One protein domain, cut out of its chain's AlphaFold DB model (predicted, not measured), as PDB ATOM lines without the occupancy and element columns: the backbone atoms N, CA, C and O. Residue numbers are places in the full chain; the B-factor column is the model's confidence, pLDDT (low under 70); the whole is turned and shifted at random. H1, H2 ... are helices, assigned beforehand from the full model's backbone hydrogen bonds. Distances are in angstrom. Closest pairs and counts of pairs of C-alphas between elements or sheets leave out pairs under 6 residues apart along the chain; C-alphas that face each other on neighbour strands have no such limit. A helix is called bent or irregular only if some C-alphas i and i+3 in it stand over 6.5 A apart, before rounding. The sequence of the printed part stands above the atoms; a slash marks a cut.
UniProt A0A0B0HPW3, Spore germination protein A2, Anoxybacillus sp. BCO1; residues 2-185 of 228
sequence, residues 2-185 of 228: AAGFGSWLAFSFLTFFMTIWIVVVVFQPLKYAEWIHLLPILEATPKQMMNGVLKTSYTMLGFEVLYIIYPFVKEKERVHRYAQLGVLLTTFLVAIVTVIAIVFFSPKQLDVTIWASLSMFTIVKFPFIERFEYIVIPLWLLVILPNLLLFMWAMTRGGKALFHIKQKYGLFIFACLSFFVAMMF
ATOM      1  N   ALA A   2     175.505  97.943 173.041       52.75
ATOM      2  CA  ALA A   2     174.309  97.595 173.828       52.75
ATOM      3  C   ALA A   2     173.498  98.817 174.319       52.75
ATOM      4  O   ALA A   2     172.279  98.740 174.392       52.75
ATOM      5  N   ALA A   3     174.158  99.959 174.565       57.81
ATOM      6  CA  ALA A   3     173.492 101.192 175.004       57.81
ATOM      7  C   ALA A   3     172.396 101.676 174.030       57.81
ATOM      8  O   ALA A   3     171.299 101.995 174.464       57.81
ATOM      9  N   GLY A   4     172.648 101.640 172.713       70.44
ATOM     10  CA  GLY A   4     171.661 102.083 171.715       70.44
ATOM     11  C   GLY A   4     170.431 101.176 171.615       70.44
ATOM     12  O   GLY A   4     169.327 101.663 171.405       70.44
ATOM     13  N   PHE A   5     170.604  99.867 171.824       75.38
ATOM     14  CA  PHE A   5     169.490  98.916 171.839       75.38
ATOM     15  C   PHE A   5     168.624  99.080 173.100       75.38
ATOM     16  O   PHE A   5     167.400  99.077 173.010       75.38
ATOM     17  N   GLY A   6     169.249  99.303 174.263       78.31
ATOM     18  CA  GLY A   6     168.535  99.568 175.516       78.31
ATOM     19  C   GLY A   6     167.713 100.859 175.481       78.31
ATOM     20  O   GLY A   6     166.548 100.850 175.870       78.31
ATOM     21  N   SER A   7     168.277 101.953 174.955       81.06
ATOM     22  CA  SER A   7     167.548 103.220 174.797       81.06
ATOM     23  C   SER A   7     166.358 103.094 173.845       81.06
ATOM     24  O   SER A   7     165.287 103.625 174.129       81.06
ATOM     25  N   TRP A   8     166.517 102.355 172.744       84.19
ATOM     26  CA  TRP A   8     165.424 102.089 171.810       84.19
ATOM     27  C   TRP A   8     164.288 101.272 172.446       84.19
ATOM     28  O   TRP A   8     163.117 101.602 172.260       84.19
ATOM     29  N   LEU A   9     164.620 100.240 173.231       85.25
ATOM     30  CA  LEU A   9     163.627  99.440 173.956       85.25
ATOM     31  C   LEU A   9     162.828 100.292 174.946       85.25
ATOM     32  O   LEU A   9     161.603 100.204 174.972       85.25
ATOM     33  N   ALA A  10     163.508 101.139 175.723       85.38
ATOM     34  CA  ALA A  10     162.851 102.041 176.666       85.38
ATOM     35  C   ALA A  10     161.911 103.021 175.950       85.38
ATOM     36  O   ALA A  10     160.780 103.225 176.388       85.38
ATOM     37  N   PHE A  11     162.350 103.576 174.816       87.31
ATOM     38  CA  PHE A  11     161.529 104.470 174.006       87.31
ATOM     39  C   PHE A  11     160.301 103.755 173.427       87.31
ATOM     40  O   PHE A  11     159.188 104.254 173.536       87.31
ATOM     41  N   SER A  12     160.483 102.548 172.886       87.12
ATOM     42  CA  SER A  12     159.387 101.737 172.336       87.12
ATOM     43  C   SER A  12     158.356 101.369 173.403       87.12
ATOM     44  O   SER A  12     157.155 101.420 173.149       87.12
ATOM     45  N   PHE A  13     158.819 101.041 174.613       88.31
ATOM     46  CA  PHE A  13     157.949 100.767 175.752       88.31
ATOM     47  C   PHE A  13     157.143 102.012 176.140       88.31
ATOM     48  O   PHE A  13     155.924 101.931 176.254       88.31
ATOM     49  N   LEU A  14     157.789 103.175 176.265       90.19
ATOM     50  CA  LEU A  14     157.112 104.435 176.579       90.19
ATOM     51  C   LEU A  14     156.044 104.786 175.533       90.19
ATOM     52  O   LEU A  14     154.903 105.077 175.894       90.19
ATOM     53  N   THR A  15     156.392 104.699 174.246       88.62
ATOM     54  CA  THR A  15     155.458 104.938 173.139       88.62
ATOM     55  C   THR A  15     154.252 104.006 173.220       88.62
ATOM     56  O   THR A  15     153.123 104.461 173.068       88.62
ATOM     57  N   PHE A  16     154.449 102.718 173.514       87.50
ATOM     58  CA  PHE A  16     153.345 101.762 173.617       87.50
ATOM     59  C   PHE A  16     152.303 102.186 174.666       87.50
ATOM     60  O   PHE A  16     151.112 102.243 174.354       87.50
ATOM     61  N   PHE A  17     152.730 102.562 175.876       88.44
ATOM     62  CA  PHE A  17     151.806 103.045 176.914       88.44
ATOM     63  C   PHE A  17     151.166 104.387 176.559       88.44
ATOM     64  O   PHE A  17     150.003 104.615 176.884       88.44
ATOM     65  N   MET A  18     151.887 105.264 175.858       85.69
ATOM     66  CA  MET A  18     151.335 106.532 175.382       85.69
ATOM     67  C   MET A  18     150.301 106.364 174.266       85.69
ATOM     68  O   MET A  18     149.466 107.246 174.093       85.69
ATOM     69  N   THR A  19     150.333 105.266 173.512       85.81
ATOM     70  CA  THR A  19     149.467 105.044 172.344       85.81
ATOM     71  C   THR A  19     148.318 104.075 172.627       85.81
ATOM     72  O   THR A  19     147.314 104.109 171.920       85.81
ATOM     73  N   ILE A  20     148.398 103.240 173.668       86.50
ATOM     74  CA  ILE A  20     147.406 102.178 173.915       86.50
ATOM     75  C   ILE A  20     145.965 102.692 174.048       86.50
ATOM     76  O   ILE A  20     145.028 102.032 173.606       86.50
ATOM     77  N   TRP A  21     145.771 103.897 174.586       84.25
ATOM     78  CA  TRP A  21     144.447 104.498 174.735       84.25
ATOM     79  C   TRP A  21     143.796 104.864 173.388       84.25
ATOM     80  O   TRP A  21     142.571 104.896 173.304       84.25
ATOM     81  N   ILE A  22     144.580 105.061 172.316       82.44
ATOM     82  CA  ILE A  22     144.056 105.317 170.963       82.44
ATOM     83  C   ILE A  22     143.203 104.136 170.489       82.44
ATOM     84  O   ILE A  22     142.186 104.343 169.832       82.44
ATOM     85  N   VAL A  23     143.553 102.907 170.886       82.06
ATOM     86  CA  VAL A  23     142.768 101.703 170.569       82.06
ATOM     87  C   VAL A  23     141.341 101.817 171.107       82.06
ATOM     88  O   VAL A  23     140.402 101.423 170.428       82.06
ATOM     89  N   VAL A  24     141.150 102.418 172.285       82.56
ATOM     90  CA  VAL A  24     139.814 102.644 172.861       82.56
ATOM     91  C   VAL A  24     139.030 103.668 172.035       82.56
ATOM     92  O   VAL A  24     137.829 103.512 171.824       82.56
ATOM     93  N   VAL A  25     139.707 104.690 171.507       80.06
ATOM     94  CA  VAL A  25     139.077 105.730 170.678       80.06
ATOM     95  C   VAL A  25     138.633 105.195 169.318       80.06
ATOM     96  O   VAL A  25     137.627 105.655 168.783       80.06
ATOM     97  N   VAL A  26     139.307 104.176 168.786       78.31
ATOM     98  CA  VAL A  26     138.903 103.508 167.537       78.31
ATOM     99  C   VAL A  26     137.496 102.896 167.637       78.31
ATOM    100  O   VAL A  26     136.832 102.766 166.616       78.31
ATOM    101  N   PHE A  27     136.982 102.598 168.836       82.06
ATOM    102  CA  PHE A  27     135.607 102.113 169.014       82.06
ATOM    103  C   PHE A  27     134.547 103.225 168.987       82.06
ATOM    104  O   PHE A  27     133.356 102.938 168.901       82.06
ATOM    105  N   GLN A  28     134.925 104.503 169.068       78.50
ATOM    106  CA  GLN A  28     133.961 105.607 169.110       78.50
ATOM    107  C   GLN A  28     133.107 105.731 167.818       78.50
ATOM    108  O   GLN A  28     131.884 105.875 167.941       78.50
ATOM    109  N   PRO A  29     133.688 105.598 166.606       78.12
ATOM    110  CA  PRO A  29     132.960 105.581 165.333       78.12
ATOM    111  C   PRO A  29     131.874 104.501 165.213       78.12
ATOM    112  O   PRO A  29     130.943 104.681 164.435       78.12
ATOM    113  N   LEU A  30     131.911 103.428 166.022       78.94
ATOM    114  CA  LEU A  30     130.869 102.386 166.022       78.94
ATOM    115  C   LEU A  30     129.472 102.912 166.376       78.94
ATOM    116  O   LEU A  30     128.486 102.234 166.120       78.94
ATOM    117  N   LYS A  31     129.346 104.113 166.953       77.44
ATOM    118  CA  LYS A  31     128.027 104.733 167.169       77.44
ATOM    119  C   LYS A  31     127.323 105.128 165.868       77.44
ATOM    120  O   LYS A  31     126.105 105.233 165.860       77.44
ATOM    121  N   TYR A  32     128.083 105.335 164.798       77.50
ATOM    122  CA  TYR A  32     127.589 105.679 163.463       77.50
ATOM    123  C   TYR A  32     127.677 104.477 162.513       77.50
ATOM    124  O   TYR A  32     127.759 104.633 161.300       77.50
ATOM    125  N   ALA A  33     127.731 103.272 163.084       79.31
ATOM    126  CA  ALA A  33     127.893 102.031 162.360       79.31
ATOM    127  C   ALA A  33     126.635 101.654 161.574       79.31
ATOM    128  O   ALA A  33     125.585 101.401 162.167       79.31
ATOM    129  N   GLU A  34     126.777 101.486 160.262       82.00
ATOM    130  CA  GLU A  34     125.769 100.836 159.432       82.00
ATOM    131  C   GLU A  34     126.200  99.394 159.146       82.00
ATOM    132  O   GLU A  34     126.928  99.098 158.200       82.00
ATOM    133  N   TRP A  35     125.735  98.457 159.977       81.25
ATOM    134  CA  TRP A  35     126.065  97.025 159.867       81.25
ATOM    135  C   TRP A  35     125.658  96.399 158.526       81.25
ATOM    136  O   TRP A  35     126.182  95.353 158.149       81.25
ATOM    137  N   ILE A  36     124.758  97.053 157.788       80.81
ATOM    138  CA  ILE A  36     124.324  96.639 156.454       80.81
ATOM    139  C   ILE A  36     125.483  96.656 155.444       80.81
ATOM    140  O   ILE A  36     125.488  95.860 154.510       80.81
ATOM    141  N   HIS A  37     126.511  97.483 155.673       79.25
ATOM    142  CA  HIS A  37     127.713  97.533 154.838       79.25
ATOM    143  C   HIS A  37     128.574  96.261 154.921       79.25
ATOM    144  O   HIS A  37     129.418  96.048 154.055       79.25
ATOM    145  N   LEU A  38     128.351  95.386 155.911       75.38
ATOM    146  CA  LEU A  38     129.007  94.073 155.989       75.38
ATOM    147  C   LEU A  38     128.317  92.998 155.140       75.38
ATOM    148  O   LEU A  38     128.901  91.938 154.932       75.38
ATOM    149  N   LEU A  39     127.080  93.235 154.691       75.12
ATOM    150  CA  LEU A  39     126.244  92.215 154.060       75.12
ATOM    151  C   LEU A  39     126.609  91.793 152.626       75.12
ATOM    152  O   LEU A  39     126.175  90.693 152.275       75.12
ATOM    153  N   PRO A  40     127.409  92.507 151.803       70.38
ATOM    154  CA  PRO A  40     127.966  91.896 150.598       70.38
ATOM    155  C   PRO A  40     129.108  90.940 150.985       70.38
ATOM    156  O   PRO A  40     130.290  91.158 150.711       70.38
ATOM    157  N   ILE A  41     128.750  89.863 151.682       67.94
ATOM    158  CA  ILE A  41     129.659  88.805 152.101       67.94
ATOM    159  C   ILE A  41     130.011  88.006 150.837       67.94
ATOM    160  O   ILE A  41     129.124  87.487 150.168       67.94
ATOM    161  N   LEU A  42     131.305  87.913 150.507       64.75
ATOM    162  CA  LEU A  42     131.844  87.203 149.330       64.75
ATOM    163  C   LEU A  42     131.540  87.791 147.930       64.75
ATOM    164  O   LEU A  42     131.793  87.114 146.937       64.75
ATOM    165  N   GLU A  43     131.127  89.055 147.785       72.75
ATOM    166  CA  GLU A  43     131.101  89.686 146.442       72.75
ATOM    167  C   GLU A  43     132.509  89.860 145.832       72.75
ATOM    168  O   GLU A  43     132.670  90.035 144.621       72.75
ATOM    169  N   ALA A  44     133.553  89.790 146.663       73.50
ATOM    170  CA  ALA A  44     134.934  89.921 146.229       73.50
ATOM    171  C   ALA A  44     135.384  88.716 145.385       73.50
ATOM    172  O   ALA A  44     135.371  87.566 145.825       73.50
ATOM    173  N   THR A  45     135.891  88.993 144.184       81.88
ATOM    174  CA  THR A  45     136.526  87.978 143.328       81.88
ATOM    175  C   THR A  45     137.785  87.424 144.018       81.88
ATOM    176  O   THR A  45     138.515  88.201 144.642       81.88
ATOM    177  N   PRO A  46     138.162  86.139 143.843       79.88
ATOM    178  CA  PRO A  46     139.390  85.580 144.428       79.88
ATOM    179  C   PRO A  46     140.659  86.403 144.145       79.88
ATOM    180  O   PRO A  46     141.545  86.521 144.990       79.88
ATOM    181  N   LYS A  47     140.727  87.049 142.974       80.25
ATOM    182  CA  LYS A  47     141.807  87.977 142.607       80.25
ATOM    183  C   LYS A  47     141.845  89.229 143.497       80.25
ATOM    184  O   LYS A  47     142.923  89.678 143.873       80.25
ATOM    185  N   GLN A  48     140.686  89.788 143.845       80.56
ATOM    186  CA  GLN A  48     140.587  90.938 144.749       80.56
ATOM    187  C   GLN A  48     140.974  90.544 146.177       80.56
ATOM    188  O   GLN A  48     141.691  91.294 146.833       80.56
ATOM    189  N   MET A  49     140.590  89.341 146.619       81.38
ATOM    190  CA  MET A  49     141.018  88.805 147.914       81.38
ATOM    191  C   MET A  49     142.542  88.649 147.977       81.38
ATOM    192  O   MET A  49     143.160  89.095 148.940       81.38
ATOM    193  N   MET A  50     143.163  88.096 146.928       78.31
ATOM    194  CA  MET A  50     144.623  87.964 146.849       78.31
ATOM    195  C   MET A  50     145.328  89.325 146.900       78.31
ATOM    196  O   MET A  50     146.288  89.500 147.644       78.31
ATOM    197  N   ASN A  51     144.819  90.319 146.167       79.38
ATOM    198  CA  ASN A  51     145.349  91.681 146.239       79.38
ATOM    199  C   ASN A  51     145.198  92.289 147.643       79.38
ATOM    200  O   ASN A  51     146.100  92.989 148.099       79.38
ATOM    201  N   GLY A  52     144.095  92.007 148.344       79.31
ATOM    202  CA  GLY A  52     143.913  92.392 149.744       79.31
ATOM    203  C   GLY A  52     144.985  91.785 150.650       79.31
ATOM    204  O   GLY A  52     145.639  92.511 151.394       79.31
ATOM    205  N   VAL A  53     145.245  90.480 150.514       79.94
ATOM    206  CA  VAL A  53     146.298  89.776 151.266       79.94
ATOM    207  C   VAL A  53     147.675  90.391 151.015       79.94
ATOM    208  O   VAL A  53     148.429  90.604 151.965       79.94
ATOM    209  N   LEU A  54     148.010  90.721 149.765       75.94
ATOM    210  CA  LEU A  54     149.288  91.356 149.423       75.94
ATOM    211  C   LEU A  54     149.440  92.735 150.073       75.94
ATOM    212  O   LEU A  54     150.481  93.022 150.662       75.94
ATOM    213  N   LYS A  55     148.387  93.558 150.046       78.50
ATOM    214  CA  LYS A  55     148.398  94.878 150.693       78.50
ATOM    215  C   LYS A  55     148.528  94.772 152.212       78.50
ATOM    216  O   LYS A  55     149.329  95.484 152.812       78.50
ATOM    217  N   THR A  56     147.803  93.847 152.841       80.88
ATOM    218  CA  THR A  56     147.915  93.604 154.289       80.88
ATOM    219  C   THR A  56     149.273  93.013 154.667       80.88
ATOM    220  O   THR A  56     149.782  93.302 155.749       80.88
ATOM    221  N   SER A  57     149.901  92.239 153.777       76.69
ATOM    222  CA  SER A  57     151.229  91.664 154.019       76.69
ATOM    223  C   SER A  57     152.261  92.749 154.302       76.69
ATOM    224  O   SER A  57     153.020  92.593 155.252       76.69
ATOM    225  N   TYR A  58     152.232  93.874 153.574       77.00
ATOM    226  CA  TYR A  58     153.103  95.021 153.852       77.00
ATOM    227  C   TYR A  58     152.918  95.561 155.277       77.00
ATOM    228  O   TYR A  58     153.898  95.795 155.980       77.00
ATOM    229  N   THR A  59     151.672  95.698 155.744       80.31
ATOM    230  CA  THR A  59     151.363  96.142 157.117       80.31
ATOM    231  C   THR A  59     151.886  95.175 158.182       80.31
ATOM    232  O   THR A  59     152.179  95.592 159.299       80.31
ATOM    233  N   MET A  60     152.010  93.889 157.849       79.31
ATOM    234  CA  MET A  60     152.528  92.859 158.751       79.31
ATOM    235  C   MET A  60     154.041  92.619 158.624       79.31
ATOM    236  O   MET A  60     154.595  91.826 159.393       79.31
ATOM    237  N   LEU A  61     154.725  93.286 157.687       76.88
ATOM    238  CA  LEU A  61     156.183  93.223 157.589       76.88
ATOM    239  C   LEU A  61     156.838  93.808 158.846       76.88
ATOM    240  O   LEU A  61     156.322  94.717 159.491       76.88
ATOM    241  N   GLY A  62     158.006  93.270 159.195       74.06
ATOM    242  CA  GLY A  62     158.764  93.661 160.388       74.06
ATOM    243  C   GLY A  62     159.067  92.504 161.340       74.06
ATOM    244  O   GLY A  62     159.959  92.618 162.181       74.06
ATOM    245  N   PHE A  63     158.421  91.348 161.168       73.06
ATOM    246  CA  PHE A  63     158.782  90.145 161.925       73.06
ATOM    247  C   PHE A  63     160.210  89.656 161.620       73.06
ATOM    248  O   PHE A  63     160.838  89.014 162.456       73.06
ATOM    249  N   GLU A  64     160.753  89.988 160.447       75.31
ATOM    250  CA  GLU A  64     162.130  89.683 160.046       75.31
ATOM    251  C   GLU A  64     163.172  90.282 160.999       75.31
ATOM    252  O   GLU A  64     164.229  89.693 161.241       75.31
ATOM    253  N   VAL A  65     162.847  91.416 161.624       77.81
ATOM    254  CA  VAL A  65     163.732  92.071 162.587       77.81
ATOM    255  C   VAL A  65     163.921  91.201 163.833       77.81
ATOM    256  O   VAL A  65     164.964  91.272 164.487       77.81
ATOM    257  N   LEU A  66     162.976  90.300 164.124       79.19
ATOM    258  CA  LEU A  66     163.096  89.336 165.214       79.19
ATOM    259  C   LEU A  66     164.355  88.468 165.068       79.19
ATOM    260  O   LEU A  66     164.998  88.182 166.076       79.19
ATOM    261  N   TYR A  67     164.771  88.119 163.843       76.56
ATOM    262  CA  TYR A  67     166.008  87.361 163.610       76.56
ATOM    263  C   TYR A  67     167.261  88.134 164.036       76.56
ATOM    264  O   TYR A  67     168.218  87.548 164.542       76.56
ATOM    265  N   ILE A  68     167.248  89.460 163.879       76.88
ATOM    266  CA  ILE A  68     168.362  90.343 164.249       76.88
ATOM    267  C   ILE A  68     168.361  90.613 165.762       76.88
ATOM    268  O   ILE A  68     169.425  90.742 166.372       76.88
ATOM    269  N   ILE A  69     167.178  90.668 166.382       80.62
ATOM    270  CA  ILE A  69     167.009  90.876 167.828       80.62
ATOM    271  C   ILE A  69     167.266  89.590 168.624       80.62
ATOM    272  O   ILE A  69     167.736  89.670 169.757       80.62
ATOM    273  N   TYR A  70     167.018  88.414 168.043       80.31
ATOM    274  CA  TYR A  70     167.146  87.104 168.692       80.31
ATOM    275  C   TYR A  70     168.399  86.922 169.580       80.31
ATOM    276  O   TYR A  70     168.246  86.493 170.726       80.31
ATOM    277  N   PRO A  71     169.632  87.278 169.152       78.94
ATOM    278  CA  PRO A  71     170.823  87.141 169.998       78.94
ATOM    279  C   PRO A  71     170.838  88.038 171.248       78.94
ATOM    280  O   PRO A  71     171.613  87.771 172.163       78.94
ATOM    281  N   PHE A  72     170.014  89.086 171.303       75.25
ATOM    282  CA  PHE A  72     169.929  90.018 172.432       75.25
ATOM    283  C   PHE A  72     168.870  89.619 173.466       75.25
ATOM    284  O   PHE A  72     168.789  90.246 174.525       75.25
ATOM    285  N   VAL A  73     168.063  88.588 173.193       80.88
ATOM    286  CA  VAL A  73     167.024  88.143 174.126       80.88
ATOM    287  C   VAL A  73     167.613  87.220 175.191       80.88
ATOM    288  O   VAL A  73     168.277  86.231 174.878       80.88
ATOM    289  N   LYS A  74     167.345  87.542 176.463       75.94
ATOM    290  CA  LYS A  74     167.792  86.751 177.620       75.94
ATOM    291  C   LYS A  74     167.103  85.381 177.680       75.94
ATOM    292  O   LYS A  74     167.779  84.367 177.802       75.94
ATOM    293  N   GLU A  75     165.775  85.345 177.558       81.50
ATOM    294  CA  GLU A  75     164.962  84.120 177.658       81.50
ATOM    295  C   GLU A  75     164.600  83.565 176.276       81.50
ATOM    296  O   GLU A  75     163.504  83.805 175.772       81.50
ATOM    297  N   LYS A  76     165.514  82.811 175.654       78.19
ATOM    298  CA  LYS A  76     165.334  82.285 174.284       78.19
ATOM    299  C   LYS A  76     164.137  81.342 174.134       78.19
ATOM    300  O   LYS A  76     163.463  81.381 173.110       78.19
ATOM    301  N   GLU A  77     163.827  80.553 175.161       76.50
ATOM    302  CA  GLU A  77     162.735  79.568 175.126       76.50
ATOM    303  C   GLU A  77     161.348  80.214 175.018       76.50
ATOM    304  O   GLU A  77     160.450  79.670 174.379       76.50
ATOM    305  N   ARG A  78     161.168  81.407 175.601       80.12
ATOM    306  CA  ARG A  78     159.874  82.102 175.595       80.12
ATOM    307  C   ARG A  78     159.703  83.075 174.431       80.12
ATOM    308  O   ARG A  78     158.585  83.542 174.208       80.12
ATOM    309  N   VAL A  79     160.762  83.353 173.662       82.94
ATOM    310  CA  VAL A  79     160.732  84.299 172.526       82.94
ATOM    311  C   VAL A  79     159.608  83.972 171.558       82.94
ATOM    312  O   VAL A  79     158.873  84.869 171.157       82.94
ATOM    313  N   HIS A  80     159.438  82.695 171.217       80.31
ATOM    314  CA  HIS A  80     158.420  82.264 170.262       80.31
ATOM    315  C   HIS A  80     157.004  82.620 170.721       80.31
ATOM    316  O   HIS A  80     156.217  83.133 169.929       80.31
ATOM    317  N   ARG A  81     156.700  82.426 172.011       84.00
ATOM    318  CA  ARG A  81     155.386  82.745 172.580       84.00
ATOM    319  C   ARG A  81     155.112  84.246 172.533       84.00
ATOM    320  O   ARG A  81     154.033  84.652 172.113       84.00
ATOM    321  N   TYR A  82     156.079  85.073 172.928       84.88
ATOM    322  CA  TYR A  82     155.915  86.531 172.904       84.88
ATOM    323  C   TYR A  82     155.866  87.094 171.479       84.88
ATOM    324  O   TYR A  82     155.085  88.003 171.216       84.88
ATOM    325  N   ALA A  83     156.633  86.522 170.548       85.38
ATOM    326  CA  ALA A  83     156.580  86.889 169.136       85.38
ATOM    327  C   ALA A  83     155.198  86.591 168.531       85.38
ATOM    328  O   ALA A  83     154.606  87.458 167.894       85.38
ATOM    329  N   GLN A  84     154.652  85.398 168.785       86.31
ATOM    330  CA  GLN A  84     153.312  85.022 168.325       86.31
ATOM    331  C   GLN A  84     152.221  85.898 168.943       86.31
ATOM    332  O   GLN A  84     151.328  86.337 168.227       86.31
ATOM    333  N   LEU A  85     152.311  86.202 170.243       88.19
ATOM    334  CA  LEU A  85     151.378  87.120 170.900       88.19
ATOM    335  C   LEU A  85     151.427  88.526 170.288       88.19
ATOM    336  O   LEU A  85     150.377  89.128 170.087       88.19
ATOM    337  N   GLY A  86     152.618  89.029 169.953       86.62
ATOM    338  CA  GLY A  86     152.778  90.319 169.281       86.62
ATOM    339  C   GLY A  86     152.131  90.341 167.897       86.62
ATOM    340  O   GLY A  86     151.353  91.243 167.596       86.62
ATOM    341  N   VAL A  87     152.384  89.317 167.076       87.38
ATOM    342  CA  VAL A  87     151.765  89.194 165.743       87.38
ATOM    343  C   VAL A  87     150.247  89.069 165.853       87.38
ATOM    344  O   VAL A  87     149.523  89.740 165.117       87.38
ATOM    345  N   LEU A  88     149.751  88.256 166.788       89.50
ATOM    346  CA  LEU A  88     148.319  88.074 167.015       89.50
ATOM    347  C   LEU A  88     147.655  89.387 167.433       89.50
ATOM    348  O   LEU A  88     146.622  89.742 166.870       89.50
ATOM    349  N   LEU A  89     148.269  90.137 168.352       89.56
ATOM    350  CA  LEU A  89     147.771  91.444 168.775       89.56
ATOM    351  C   LEU A  89     147.706  92.427 167.599       89.56
ATOM    352  O   LEU A  89     146.670  93.052 167.392       89.56
ATOM    353  N   THR A  90     148.766  92.534 166.793       88.12
ATOM    354  CA  THR A  90     148.779  93.415 165.611       88.12
ATOM    355  C   THR A  90     147.721  93.002 164.590       88.12
ATOM    356  O   THR A  90     146.992  93.853 164.090       88.12
ATOM    357  N   THR A  91     147.585  91.700 164.321       89.75
ATOM    358  CA  THR A  91     146.553  91.167 163.414       89.75
ATOM    359  C   THR A  91     145.162  91.541 163.902       89.75
ATOM    360  O   THR A  91     144.335  92.010 163.128       89.75
ATOM    361  N   PHE A  92     144.914  91.365 165.199       90.94
ATOM    362  CA  PHE A  92     143.634  91.666 165.821       90.94
ATOM    363  C   PHE A  92     143.307  93.162 165.763       90.94
ATOM    364  O   PHE A  92     142.190  93.531 165.412       90.94
ATOM    365  N   LEU A  93     144.287  94.031 166.031       88.62
ATOM    366  CA  LEU A  93     144.118  95.481 165.925       88.62
ATOM    367  C   LEU A  93     143.820  95.921 164.488       88.62
ATOM    368  O   LEU A  93     142.888  96.692 164.273       88.62
ATOM    369  N   VAL A  94     144.569  95.409 163.506       88.31
ATOM    370  CA  VAL A  94     144.321  95.698 162.085       88.31
ATOM    371  C   VAL A  94     142.929  95.212 161.683       88.31
ATOM    372  O   VAL A  94     142.179  95.974 161.085       88.31
ATOM    373  N   ALA A  95     142.545  93.996 162.080       89.06
ATOM    374  CA  ALA A  95     141.226  93.444 161.790       89.06
ATOM    375  C   ALA A  95     140.093  94.300 162.379       89.06
ATOM    376  O   ALA A  95     139.147  94.620 161.664       89.06
ATOM    377  N   ILE A  96     140.201  94.723 163.645       89.00
ATOM    378  CA  ILE A  96     139.215  95.613 164.279       89.00
ATOM    379  C   ILE A  96     139.092  96.924 163.503       89.00
ATOM    380  O   ILE A  96     137.982  97.337 163.172       89.00
ATOM    381  N   VAL A  97     140.218  97.569 163.184       87.38
ATOM    382  CA  VAL A  97     140.223  98.838 162.443       87.38
ATOM    383  C   VAL A  97     139.585  98.663 161.063       87.38
ATOM    384  O   VAL A  97     138.800  99.511 160.650       87.38
ATOM    385  N   THR A  98     139.874  97.564 160.363       87.06
ATOM    386  CA  THR A  98     139.280  97.262 159.054       87.06
ATOM    387  C   THR A  98     137.773  97.039 159.147       87.06
ATOM    388  O   THR A  98     137.034  97.614 158.354       87.06
ATOM    389  N   VAL A  99     137.297  96.258 160.121       86.94
ATOM    390  CA  VAL A  99     135.855  96.033 160.323       86.94
ATOM    391  C   VAL A  99     135.144  97.351 160.616       86.94
ATOM    392  O   VAL A  99     134.119  97.644 160.006       86.94
ATOM    393  N   ILE A 100     135.708  98.178 161.498       85.75
ATOM    394  CA  ILE A 100     135.130  99.481 161.838       85.75
ATOM    395  C   ILE A 100     135.120 100.400 160.614       85.75
ATOM    396  O   ILE A 100     134.108 101.047 160.368       85.75
ATOM    397  N   ALA A 101     136.181 100.408 159.801       84.94
ATOM    398  CA  ALA A 101     136.218 101.184 158.564       84.94
ATOM    399  C   ALA A 101     135.112 100.771 157.577       84.94
ATOM    400  O   ALA A 101     134.467 101.643 157.002       84.94
ATOM    401  N   ILE A 102     134.864  99.468 157.403       84.56
ATOM    402  CA  ILE A 102     133.825  98.951 156.492       84.56
ATOM    403  C   ILE A 102     132.425  99.324 156.981       84.56
ATOM    404  O   ILE A 102     131.566  99.701 156.195       84.56
ATOM    405  N   VAL A 103     132.184  99.214 158.284       84.19
ATOM    406  CA  VAL A 103     130.872  99.500 158.875       84.19
ATOM    407  C   VAL A 103     130.586 101.009 158.905       84.19
ATOM    408  O   VAL A 103     129.433 101.428 158.819       84.19
ATOM    409  N   PHE A 104     131.632 101.826 159.027       81.31
ATOM    410  CA  PHE A 104     131.530 103.277 159.131       81.31
ATOM    411  C   PHE A 104     131.436 103.987 157.774       81.31
ATOM    412  O   PHE A 104     130.658 104.924 157.627       81.31
ATOM    413  N   PHE A 105     132.225 103.569 156.780       79.75
ATOM    414  CA  PHE A 105     132.223 104.190 155.457       79.75
ATOM    415  C   PHE A 105     131.313 103.431 154.490       79.75
ATOM    416  O   PHE A 105     131.387 102.213 154.373       79.75
ATOM    417  N   SER A 106     130.527 104.166 153.702       77.69
ATOM    418  CA  SER A 106     129.886 103.590 152.514       77.69
ATOM    419  C   SER A 106     130.962 103.102 151.522       77.69
ATOM    420  O   SER A 106     131.999 103.766 151.410       77.69
ATOM    421  N   PRO A 107     130.744 102.023 150.737       71.31
ATOM    422  CA  PRO A 107     131.752 101.480 149.815       71.31
ATOM    423  C   PRO A 107     132.383 102.534 148.898       71.31
ATOM    424  O   PRO A 107     133.601 102.614 148.764       71.31
ATOM    425  N   LYS A 108     131.555 103.431 148.346       72.75
ATOM    426  CA  LYS A 108     132.030 104.527 147.490       72.75
ATOM    427  C   LYS A 108     132.868 105.545 148.253       72.75
ATOM    428  O   LYS A 108     133.793 106.094 147.678       72.75
ATOM    429  N   GLN A 109     132.545 105.825 149.517       69.44
ATOM    430  CA  GLN A 109     133.312 106.762 150.340       69.44
ATOM    431  C   GLN A 109     134.658 106.170 150.749       69.44
ATOM    432  O   GLN A 109     135.655 106.889 150.731       69.44
ATOM    433  N   LEU A 110     134.703 104.875 151.074       75.25
ATOM    434  CA  LEU A 110     135.941 104.197 151.444       75.25
ATOM    435  C   LEU A 110     136.963 104.237 150.298       75.25
ATOM    436  O   LEU A 110     138.132 104.512 150.550       75.25
ATOM    437  N   ASP A 111     136.511 104.076 149.050       70.50
ATOM    438  CA  ASP A 111     137.375 104.136 147.862       70.50
ATOM    439  C   ASP A 111     138.015 105.516 147.632       70.50
ATOM    440  O   ASP A 111     139.155 105.600 147.174       70.50
ATOM    441  N   VAL A 112     137.317 106.612 147.960       72.25
ATOM    442  CA  VAL A 112     137.875 107.975 147.815       72.25
ATOM    443  C   VAL A 112     138.646 108.423 149.063       72.25
ATOM    444  O   VAL A 112     139.410 109.390 149.016       72.25
ATOM    445  N   THR A 113     138.467 107.737 150.197       73.62
ATOM    446  CA  THR A 113     139.058 108.138 151.476       73.62
ATOM    447  C   THR A 113     140.478 107.601 151.611       73.62
ATOM    448  O   THR A 113     140.721 106.486 152.063       73.62
ATOM    449  N   ILE A 114     141.446 108.455 151.278       66.25
ATOM    450  CA  ILE A 114     142.883 108.127 151.261       66.25
ATOM    451  C   ILE A 114     143.415 107.719 152.651       66.25
ATOM    452  O   ILE A 114     144.279 106.854 152.753       66.25
ATOM    453  N   TRP A 115     142.902 108.330 153.726       70.75
ATOM    454  CA  TRP A 115     143.309 108.052 155.109       70.75
ATOM    455  C   TRP A 115     142.103 107.699 155.972       70.75
ATOM    456  O   TRP A 115     141.720 108.460 156.860       70.75
ATOM    457  N   ALA A 116     141.492 106.544 155.710       76.38
ATOM    458  CA  ALA A 116     140.294 106.103 156.426       76.38
ATOM    459  C   ALA A 116     140.488 106.100 157.954       76.38
ATOM    460  O   ALA A 116     139.623 106.576 158.683       76.38
ATOM    461  N   SER A 117     141.655 105.664 158.446       77.62
ATOM    462  CA  SER A 117     141.989 105.682 159.878       77.62
ATOM    463  C   SER A 117     142.014 107.088 160.479       77.62
ATOM    464  O   SER A 117     141.388 107.318 161.510       77.62
ATOM    465  N   LEU A 118     142.679 108.045 159.828       77.56
ATOM    466  CA  LEU A 118     142.720 109.438 160.289       77.56
ATOM    467  C   LEU A 118     141.350 110.109 160.174       77.56
ATOM    468  O   LEU A 118     140.927 110.799 161.096       77.56
ATOM    469  N   SER A 119     140.618 109.845 159.091       78.94
ATOM    470  CA  SER A 119     139.278 110.394 158.886       78.94
ATOM    471  C   SER A 119     138.252 109.866 159.892       78.94
ATOM    472  O   SER A 119     137.292 110.562 160.192       78.94
ATOM    473  N   MET A 120     138.436 108.668 160.450       79.12
ATOM    474  CA  MET A 120     137.596 108.195 161.557       79.12
ATOM    475  C   MET A 120     137.819 109.019 162.833       79.12
ATOM    476  O   MET A 120     136.870 109.287 163.569       79.12
ATOM    477  N   PHE A 121     139.047 109.486 163.076       77.56
ATOM    478  CA  PHE A 121     139.365 110.325 164.233       77.56
ATOM    479  C   PHE A 121     138.835 111.759 164.120       77.56
ATOM    480  O   PHE A 121     138.607 112.387 165.151       77.56
ATOM    481  N   THR A 122     138.599 112.285 162.913       74.00
ATOM    482  CA  THR A 122     138.069 113.654 162.739       74.00
ATOM    483  C   THR A 122     136.616 113.793 163.192       74.00
ATOM    484  O   THR A 122     136.177 114.891 163.536       74.00
ATOM    485  N   ILE A 123     135.872 112.684 163.226       71.81
ATOM    486  CA  ILE A 123     134.450 112.651 163.594       71.81
ATOM    487  C   ILE A 123     134.263 112.514 165.112       71.81
ATOM    488  O   ILE A 123     133.218 112.884 165.649       71.81
ATOM    489  N   VAL A 124     135.297 112.066 165.828       71.00
ATOM    490  CA  VAL A 124     135.287 111.984 167.290       71.00
ATOM    491  C   VAL A 124     135.367 113.390 167.885       71.00
ATOM    492  O   VAL A 124     136.422 114.025 167.890       71.00
ATOM    493  N   LYS A 125     134.239 113.871 168.417       66.81
ATOM    494  CA  LYS A 125     134.143 115.150 169.130       66.81
ATOM    495  C   LYS A 125     134.007 114.902 170.625       66.81
ATOM    496  O   LYS A 125     133.056 114.259 171.067       66.81
ATOM    497  N   PHE A 126     134.941 115.439 171.403       69.75
ATOM    498  CA  PHE A 126     134.830 115.479 172.859       69.75
ATOM    499  C   PHE A 126     134.390 116.878 173.298       69.75
ATOM    500  O   PHE A 126     134.766 117.855 172.655       69.75
ATOM    501  N   PRO A 127     133.661 117.015 174.421       68.69
ATOM    502  CA  PRO A 127     133.209 118.320 174.914       68.69
ATOM    503  C   PRO A 127     134.360 119.299 175.210       68.69
ATOM    504  O   PRO A 127     134.144 120.503 175.217       68.69
ATOM    505  N   PHE A 128     135.583 118.794 175.412       70.31
ATOM    506  CA  PHE A 128     136.782 119.599 175.664       70.31
ATOM    507  C   PHE A 128     137.687 119.787 174.433       70.31
ATOM    508  O   PHE A 128     138.555 120.654 174.453       70.31
ATOM    509  N   ILE A 129     137.540 118.966 173.382       71.44
ATOM    510  CA  ILE A 129     138.431 118.956 172.210       71.44
ATOM    511  C   ILE A 129     137.586 118.896 170.939       71.44
ATOM    512  O   ILE A 129     136.993 117.868 170.610       71.44
ATOM    513  N   GLU A 130     137.594 120.002 170.200       70.06
ATOM    514  CA  GLU A 130     136.819 120.179 168.969       70.06
ATOM    515  C   GLU A 130     137.436 119.449 167.762       70.06
ATOM    516  O   GLU A 130     136.724 119.029 166.850       70.06
ATOM    517  N   ARG A 131     138.764 119.255 167.776       79.12
ATOM    518  CA  ARG A 131     139.532 118.562 166.728       79.12
ATOM    519  C   ARG A 131     140.488 117.534 167.322       79.12
ATOM    520  O   ARG A 131     141.644 117.834 167.615       79.12
ATOM    521  N   PHE A 132     140.009 116.302 167.469       78.75
ATOM    522  CA  PHE A 132     140.791 115.207 168.046       78.75
ATOM    523  C   PHE A 132     142.013 114.810 167.190       78.75
ATOM    524  O   PHE A 132     143.051 114.415 167.719       78.75
ATOM    525  N   GLU A 133     141.942 115.020 165.873       79.19
ATOM    526  CA  GLU A 133     143.043 114.787 164.926       79.19
ATOM    527  C   GLU A 133     144.352 115.498 165.323       79.19
ATOM    528  O   GLU A 133     145.433 114.930 165.168       79.19
ATOM    529  N   TYR A 134     144.270 116.700 165.905       82.50
ATOM    530  CA  TYR A 134     145.450 117.474 166.311       82.50
ATOM    531  C   TYR A 134     146.275 116.807 167.410       82.50
ATOM    532  O   TYR A 134     147.466 117.077 167.523       82.50
ATOM    533  N   ILE A 135     145.667 115.920 168.198       84.06
ATOM    534  CA  ILE A 135     146.371 115.123 169.206       84.06
ATOM    535  C   ILE A 135     146.905 113.837 168.569       84.06
ATOM    536  O   ILE A 135     148.029 113.423 168.850       84.06
ATOM    537  N   VAL A 136     146.129 113.218 167.678       82.38
ATOM    538  CA  VAL A 136     146.485 111.935 167.056       82.38
ATOM    539  C   VAL A 136     147.692 112.062 166.130       82.38
ATOM    540  O   VAL A 136     148.586 111.226 166.216       82.38
ATOM    541  N   ILE A 137     147.761 113.092 165.279       85.44
ATOM    542  CA  ILE A 137     148.869 113.275 164.320       85.44
ATOM    543  C   ILE A 137     150.252 113.283 165.005       85.44
ATOM    544  O   ILE A 137     151.104 112.476 164.623       85.44
ATOM    545  N   PRO A 138     150.526 114.140 166.008       87.00
ATOM    546  CA  PRO A 138     151.831 114.162 166.665       87.00
ATOM    547  C   PRO A 138     152.112 112.885 167.465       87.00
ATOM    548  O   PRO A 138     153.254 112.429 167.503       87.00
ATOM    549  N   LEU A 139     151.089 112.247 168.042       86.44
ATOM    550  CA  LEU A 139     151.254 110.929 168.661       86.44
ATOM    551  C   LEU A 139     151.629 109.862 167.629       86.44
ATOM    552  O   LEU A 139     152.446 108.991 167.915       86.44
ATOM    553  N   TRP A 140     151.099 109.952 166.410       85.81
ATOM    554  CA  TRP A 140     151.450 109.045 165.322       85.81
ATOM    555  C   TRP A 140     152.934 109.150 164.946       85.81
ATOM    556  O   TRP A 140     153.579 108.136 164.681       85.81
ATOM    557  N   LEU A 141     153.518 110.353 165.009       85.62
ATOM    558  CA  LEU A 141     154.963 110.539 164.829       85.62
ATOM    559  C   LEU A 141     155.774 109.813 165.913       85.62
ATOM    560  O   LEU A 141     156.789 109.187 165.600       85.62
ATOM    561  N   LEU A 142     155.305 109.824 167.165       87.00
ATOM    562  CA  LEU A 142     155.938 109.073 168.256       87.00
ATOM    563  C   LEU A 142     155.846 107.554 168.064       87.00
ATOM    564  O   LEU A 142     156.736 106.849 168.531       87.00
ATOM    565  N   VAL A 143     154.820 107.056 167.364       86.75
ATOM    566  CA  VAL A 143     154.665 105.634 166.992       86.75
ATOM    567  C   VAL A 143     155.582 105.242 165.835       86.75
ATOM    568  O   VAL A 143     156.140 104.143 165.819       86.75
ATOM    569  N   ILE A 144     155.786 106.137 164.871       87.12
ATOM    570  CA  ILE A 144     156.663 105.884 163.722       87.12
ATOM    571  C   ILE A 144     158.139 105.876 164.147       87.12
ATOM    572  O   ILE A 144     158.921 105.057 163.660       87.12
ATOM    573  N   LEU A 145     158.528 106.740 165.086       87.25
ATOM    574  CA  LEU A 145     159.920 106.895 165.505       87.25
ATOM    575  C   LEU A 145     160.606 105.601 166.005       87.25
ATOM    576  O   LEU A 145     161.692 105.300 165.505       87.25
ATOM    577  N   PRO A 146     160.041 104.792 166.929       87.25
ATOM    578  CA  PRO A 146     160.674 103.549 167.361       87.25
ATOM    579  C   PRO A 146     160.788 102.543 166.217       87.25
ATOM    580  O   PRO A 146     161.791 101.839 166.146       87.25
ATOM    581  N   ASN A 147     159.827 102.503 165.291       87.62
ATOM    582  CA  ASN A 147     159.918 101.645 164.113       87.62
ATOM    583  C   ASN A 147     161.095 102.066 163.221       87.62
ATOM    584  O   ASN A 147     161.927 101.234 162.868       87.62
ATOM    585  N   LEU A 148     161.241 103.365 162.938       87.31
ATOM    586  CA  LEU A 148     162.377 103.885 162.166       87.31
ATOM    587  C   LEU A 148     163.721 103.582 162.833       87.31
ATOM    588  O   LEU A 148     164.643 103.102 162.175       87.31
ATOM    589  N   LEU A 149     163.831 103.819 164.143       86.12
ATOM    590  CA  LEU A 149     165.044 103.527 164.906       86.12
ATOM    591  C   LEU A 149     165.390 102.035 164.867       86.12
ATOM    592  O   LEU A 149     166.562 101.684 164.716       86.12
ATOM    593  N   LEU A 150     164.380 101.168 164.961       86.88
ATOM    594  CA  LEU A 150     164.548  99.724 164.885       86.88
ATOM    595  C   LEU A 150     165.083  99.293 163.518       86.88
ATOM    596  O   LEU A 150     166.092  98.589 163.451       86.88
ATOM    597  N   PHE A 151     164.440  99.734 162.436       85.88
ATOM    598  CA  PHE A 151     164.847  99.390 161.074       85.88
ATOM    599  C   PHE A 151     166.224  99.963 160.736       85.88
ATOM    600  O   PHE A 151     167.066  99.250 160.190       85.88
ATOM    601  N   MET A 152     166.516 101.207 161.123       84.31
ATOM    602  CA  MET A 152     167.852 101.784 160.958       84.31
ATOM    603  C   MET A 152     168.908 100.994 161.731       84.31
ATOM    604  O   MET A 152     169.967 100.663 161.192       84.31
ATOM    605  N   TRP A 153     168.627 100.634 162.982       84.69
ATOM    606  CA  TRP A 153     169.539  99.819 163.771       84.69
ATOM    607  C   TRP A 153     169.764  98.442 163.130       84.69
ATOM    608  O   TRP A 153     170.918  98.029 162.976       84.69
ATOM    609  N   ALA A 154     168.698  97.783 162.673       83.44
ATOM    610  CA  ALA A 154     168.748  96.509 161.966       83.44
ATOM    611  C   ALA A 154     169.595  96.592 160.684       83.44
ATOM    612  O   ALA A 154     170.511  95.784 160.510       83.44
ATOM    613  N   MET A 155     169.385  97.614 159.848       82.25
ATOM    614  CA  MET A 155     170.162  97.855 158.624       82.25
ATOM    615  C   MET A 155     171.648  98.073 158.915       82.25
ATOM    616  O   MET A 155     172.501  97.446 158.289       82.25
ATOM    617  N   THR A 156     171.994  98.899 159.908       83.81
ATOM    618  CA  THR A 156     173.410  99.126 160.257       83.81
ATOM    619  C   THR A 156     174.100  97.863 160.767       83.81
ATOM    620  O   THR A 156     175.292  97.661 160.517       83.81
ATOM    621  N   ARG A 157     173.368  96.989 161.468       78.88
ATOM    622  CA  ARG A 157     173.880  95.701 161.941       78.88
ATOM    623  C   ARG A 157     174.025  94.687 160.812       78.88
ATOM    624  O   ARG A 157     175.071  94.042 160.753       78.88
ATOM    625  N   GLY A 158     173.035  94.588 159.926       78.88
ATOM    626  CA  GLY A 158     173.104  93.771 158.714       78.88
ATOM    627  C   GLY A 158     174.271  94.197 157.823       78.88
ATOM    628  O   GLY A 158     175.106  93.373 157.460       78.88
ATOM    629  N   GLY A 159     174.422  95.504 157.593       78.19
ATOM    630  CA  GLY A 159     175.538  96.072 156.840       78.19
ATOM    631  C   GLY A 159     176.901  95.815 157.488       78.19
ATOM    632  O   GLY A 159     177.863  95.500 156.793       78.19
ATOM    633  N   LYS A 160     177.000  95.862 158.822       78.56
ATOM    634  CA  LYS A 160     178.235  95.482 159.526       78.56
ATOM    635  C   LYS A 160     178.558  93.992 159.365       78.56
ATOM    636  O   LYS A 160     179.728  93.654 159.242       78.56
ATOM    637  N   ALA A 161     177.557  93.115 159.405       74.44
ATOM    638  CA  ALA A 161     177.763  91.674 159.271       74.44
ATOM    639  C   ALA A 161     178.150  91.264 157.838       74.44
ATOM    640  O   ALA A 161     178.992  90.390 157.671       74.44
ATOM    641  N   LEU A 162     177.566  91.911 156.824       76.81
ATOM    642  CA  LEU A 162     177.809  91.609 155.410       76.81
ATOM    643  C   LEU A 162     179.053  92.319 154.856       76.81
ATOM    644  O   LEU A 162     179.878  91.698 154.195       76.81
ATOM    645  N   PHE A 163     179.214  93.611 155.148       73.69
ATOM    646  CA  PHE A 163     180.226  94.473 154.525       73.69
ATOM    647  C   PHE A 163     181.335  94.923 155.490       73.69
ATOM    648  O   PHE A 163     182.187  95.720 155.108       73.69
ATOM    649  N   HIS A 164     181.331  94.465 156.749       76.75
ATOM    650  CA  HIS A 164     182.310  94.846 157.785       76.75
ATOM    651  C   HIS A 164     182.415  96.366 158.053       76.75
ATOM    652  O   HIS A 164     183.356  96.839 158.694       76.75
ATOM    653  N   ILE A 165     181.417  97.147 157.627       73.75
ATOM    654  CA  ILE A 165     181.387  98.604 157.788       73.75
ATOM    655  C   ILE A 165     181.205  98.967 159.271       73.75
ATOM    656  O   ILE A 165     180.372  98.407 159.992       73.75
ATOM    657  N   LYS A 166     181.970  99.955 159.753       74.88
ATOM    658  CA  LYS A 166     181.806 100.508 161.108       74.88
ATOM    659  C   LYS A 166     180.415 101.151 161.248       74.88
ATOM    660  O   LYS A 166     180.034 102.010 160.459       74.88
ATOM    661  N   GLN A 167     179.696 100.797 162.316       70.06
ATOM    662  CA  GLN A 167     178.283 101.154 162.536       70.06
ATOM    663  C   GLN A 167     177.971 102.660 162.416       70.06
ATOM    664  O   GLN A 167     176.906 103.016 161.924       70.06
ATOM    665  N   LYS A 168     178.900 103.543 162.819       74.25
ATOM    666  CA  LYS A 168     178.731 105.006 162.727       74.25
ATOM    667  C   LYS A 168     178.605 105.492 161.277       74.25
ATOM    668  O   LYS A 168     177.737 106.305 160.990       74.25
ATOM    669  N   TYR A 169     179.436 104.968 160.373       76.88
ATOM    670  CA  TYR A 169     179.373 105.314 158.950       76.88
ATOM    671  C   TYR A 169     178.200 104.618 158.265       76.88
ATOM    672  O   TYR A 169     177.528 105.237 157.451       76.88
ATOM    673  N   GLY A 170     177.897 103.376 158.661       76.19
ATOM    674  CA  GLY A 170     176.713 102.667 158.178       76.19
ATOM    675  C   GLY A 170     175.427 103.458 158.426       76.19
ATOM    676  O   GLY A 170     174.630 103.611 157.511       76.19
ATOM    677  N   LEU A 171     175.251 104.024 159.628       79.69
ATOM    678  CA  LEU A 171     174.061 104.821 159.949       79.69
ATOM    679  C   LEU A 171     173.924 106.036 159.026       79.69
ATOM    680  O   LEU A 171     172.844 106.277 158.505       79.69
ATOM    681  N   PHE A 172     175.018 106.770 158.805       81.75
ATOM    682  CA  PHE A 172     175.008 107.954 157.947       81.75
ATOM    683  C   PHE A 172     174.706 107.596 156.487       81.75
ATOM    684  O   PHE A 172     173.866 108.232 155.863       81.75
ATOM    685  N   ILE A 173     175.319 106.527 155.969       82.56
ATOM    686  CA  ILE A 173     175.089 106.045 154.601       82.56
ATOM    687  C   ILE A 173     173.622 105.644 154.407       82.56
ATOM    688  O   ILE A 173     172.989 106.106 153.461       82.56
ATOM    689  N   PHE A 174     173.057 104.832 155.308       81.31
ATOM    690  CA  PHE A 174     171.658 104.406 155.201       81.31
ATOM    691  C   PHE A 174     170.675 105.566 155.402       81.31
ATOM    692  O   PHE A 174     169.659 105.617 154.715       81.31
ATOM    693  N   ALA A 175     170.982 106.522 156.284       83.00
ATOM    694  CA  ALA A 175     170.171 107.724 156.458       83.00
ATOM    695  C   ALA A 175     170.164 108.583 155.182       83.00
ATOM    696  O   ALA A 175     169.090 108.922 154.686       83.00
ATOM    697  N   CYS A 176     171.334 108.865 154.599       85.19
ATOM    698  CA  CYS A 176     171.441 109.597 153.335       85.19
ATOM    699  C   CYS A 176     170.727 108.875 152.190       85.19
ATOM    700  O   CYS A 176     170.001 109.513 151.433       85.19
ATOM    701  N   LEU A 177     170.875 107.549 152.094       85.19
ATOM    702  CA  LEU A 177     170.167 106.741 151.104       85.19
ATOM    703  C   LEU A 177     168.649 106.870 151.279       85.19
ATOM    704  O   LEU A 177     167.946 107.148 150.314       85.19
ATOM    705  N   SER A 178     168.148 106.728 152.511       82.31
ATOM    706  CA  SER A 178     166.714 106.847 152.799       82.31
ATOM    707  C   SER A 178     166.164 108.238 152.471       82.31
ATOM    708  O   SER A 178     165.065 108.350 151.939       82.31
ATOM    709  N   PHE A 179     166.949 109.290 152.717       84.94
ATOM    710  CA  PHE A 179     166.578 110.664 152.396       84.94
ATOM    711  C   PHE A 179     166.527 110.904 150.884       84.94
ATOM    712  O   PHE A 179     165.572 111.489 150.382       84.94
ATOM    713  N   PHE A 180     167.517 110.402 150.144       85.00
ATOM    714  CA  PHE A 180     167.557 110.538 148.690       85.00
ATOM    715  C   PHE A 180     166.409 109.778 148.018       85.00
ATOM    716  O   PHE A 180     165.738 110.307 147.137       85.00
ATOM    717  N   VAL A 181     166.130 108.563 148.494       81.62
ATOM    718  CA  VAL A 181     164.978 107.771 148.050       81.62
ATOM    719  C   VAL A 181     163.671 108.511 148.351       81.62
ATOM    720  O   VAL A 181     162.815 108.590 147.478       81.62
ATOM    721  N   ALA A 182     163.536 109.126 149.531       79.69
ATOM    722  CA  ALA A 182     162.361 109.928 149.870       79.69
ATOM    723  C   ALA A 182     162.169 111.135 148.932       79.69
ATOM    724  O   ALA A 182     161.034 111.450 148.584       79.69
ATOM    725  N   MET A 183     163.253 111.776 148.480       79.38
ATOM    726  CA  MET A 183     163.186 112.894 147.529       79.38
ATOM    727  C   MET A 183     162.733 112.482 146.122       79.38
ATOM    728  O   MET A 183     162.178 113.312 145.411       79.38
ATOM    729  N   MET A 184     162.930 111.225 145.710       76.06
ATOM    730  CA  MET A 184     162.477 110.756 144.391       76.06
ATOM    731  C   MET A 184     160.954 110.566 144.306       76.06
ATOM    732  O   MET A 184     160.403 110.465 143.209       76.06
ATOM    733  N   PHE A 185     160.256 110.512 145.443       72.94
ATOM    734  CA  PHE A 185     158.815 110.294 145.485       72.94
ATOM    735  C   PHE A 185     158.038 111.614 145.527       72.94
ATOM    736  O   PHE A 185     157.644 112.088 146.589       72.94
TER     737      PHE A 185
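AT A GLANCE: This is residues 2 to 185 of the 228 residues of the protein "Spore germination protein A2" of Anoxybacillus sp. BCO1 (UniProt A0A0B0HPW3). Three long helices, H1, H6 and H9, make a loose, open frame: H1 runs beside H9 the opposite way, while H6 stays apart from H9, and the short helices H2, H3, H7 and H8 gather round the last residues of H6. H10 folds back from the end of H9 at a steep angle, its residues 179 to 184 sticking out, and H4 slants away from H6 to its free residues 46 to 51. The printed part has 184 residues with ten named helices, H1 to H10 in order, and no named strand: all helix. It is loose, with a radius of gyration of the C-alphas of 19.8 A, and spans 57 by 46 by 43 A.

HOW THE PARTS SIT: H1, residues 2 to 25, has a kink of 30 degrees near residue 18 and touches H9, residues 133 to 163, with residues 8 to 19 alone; the closest C-alphas, of Ser 12 and Pro 146, are 5.4 A apart, at a shallow tilt of 31 degrees, opposite ways. H6, residues 76 to 104, is the hub, touching five helices. Among them are H2, residues 28 to 32, with the closest C-alphas, Tyr 32 and Phe 104, 6.3 A apart, and H3, residues 35 to 38, with His 37 and Val 103 at 5.5 A. H4, residues 46 to 60, only just touches H6, with 3 pairs of C-alphas within 8 A, the closest Met 60 and Thr 91 at 7.8 A. H5, residues 65 to 72, and H6 form a helical hairpin that only just touches, also with 3 pairs; the closest are Tyr 70 and Lys 76, 7.6 A. H7, residues 107 to 112, is close to H6 but not clearly touching, with Ile 102 and Leu 110 at 7.6 A. H8, residues 116 to 123, touches H6 at Ala 116 and Ala 101, 6.7 A, and forms a helical hairpin with H9, the closest C-alphas being Thr 122 and Glu 133 at 5.6 A. H10, residues 167 to 184, touches H9 at a steep tilt of 54 degrees, opposite ways, with Gly 170 and Thr 156 at 5.3 A. O i to N i+4 pairs within hydrogen-bond range number 16 of 20 in H1, 0 of 1 in H2, where 2 of 2 O i to N i+3 pairs are, 9 of 11 in H4, 2 of 4 in H5, 23 of 25 in H6, 1 of 2 in H7, 2 of 4 in H8, 24 of 27 in H9 and 13 of 14 in H10; H3 is too short for such a pair.

IN THESE COORDINATES: H1 begins at C-alpha 2 (174.309, 97.595, 173.828) and is 36.3 A long. H4 measures 20.8 A. H6 starts at C-alpha 76 (165.334, 82.285, 174.284) and measures 42.6 A, H9 43.6 A. H10, 25.9 A, ends at C-alpha 184 (162.477, 110.756, 144.391). H1, H5 and H6 are irregular: C-alphas 18 and 21 are 7.2 A apart, 68 and 71 are 7.0 A, 77 and 80 are 7.0 A.

THE WHOLE: The C-alphas farthest apart, of Ile 36 and His 164, are 58.0 A apart. The printed part has no cut and no long link. Mean pLDDT of the printed part is 80.0; residues 2 to 3, 41 to 42, 109, 114 and 125 to 127 are under 70.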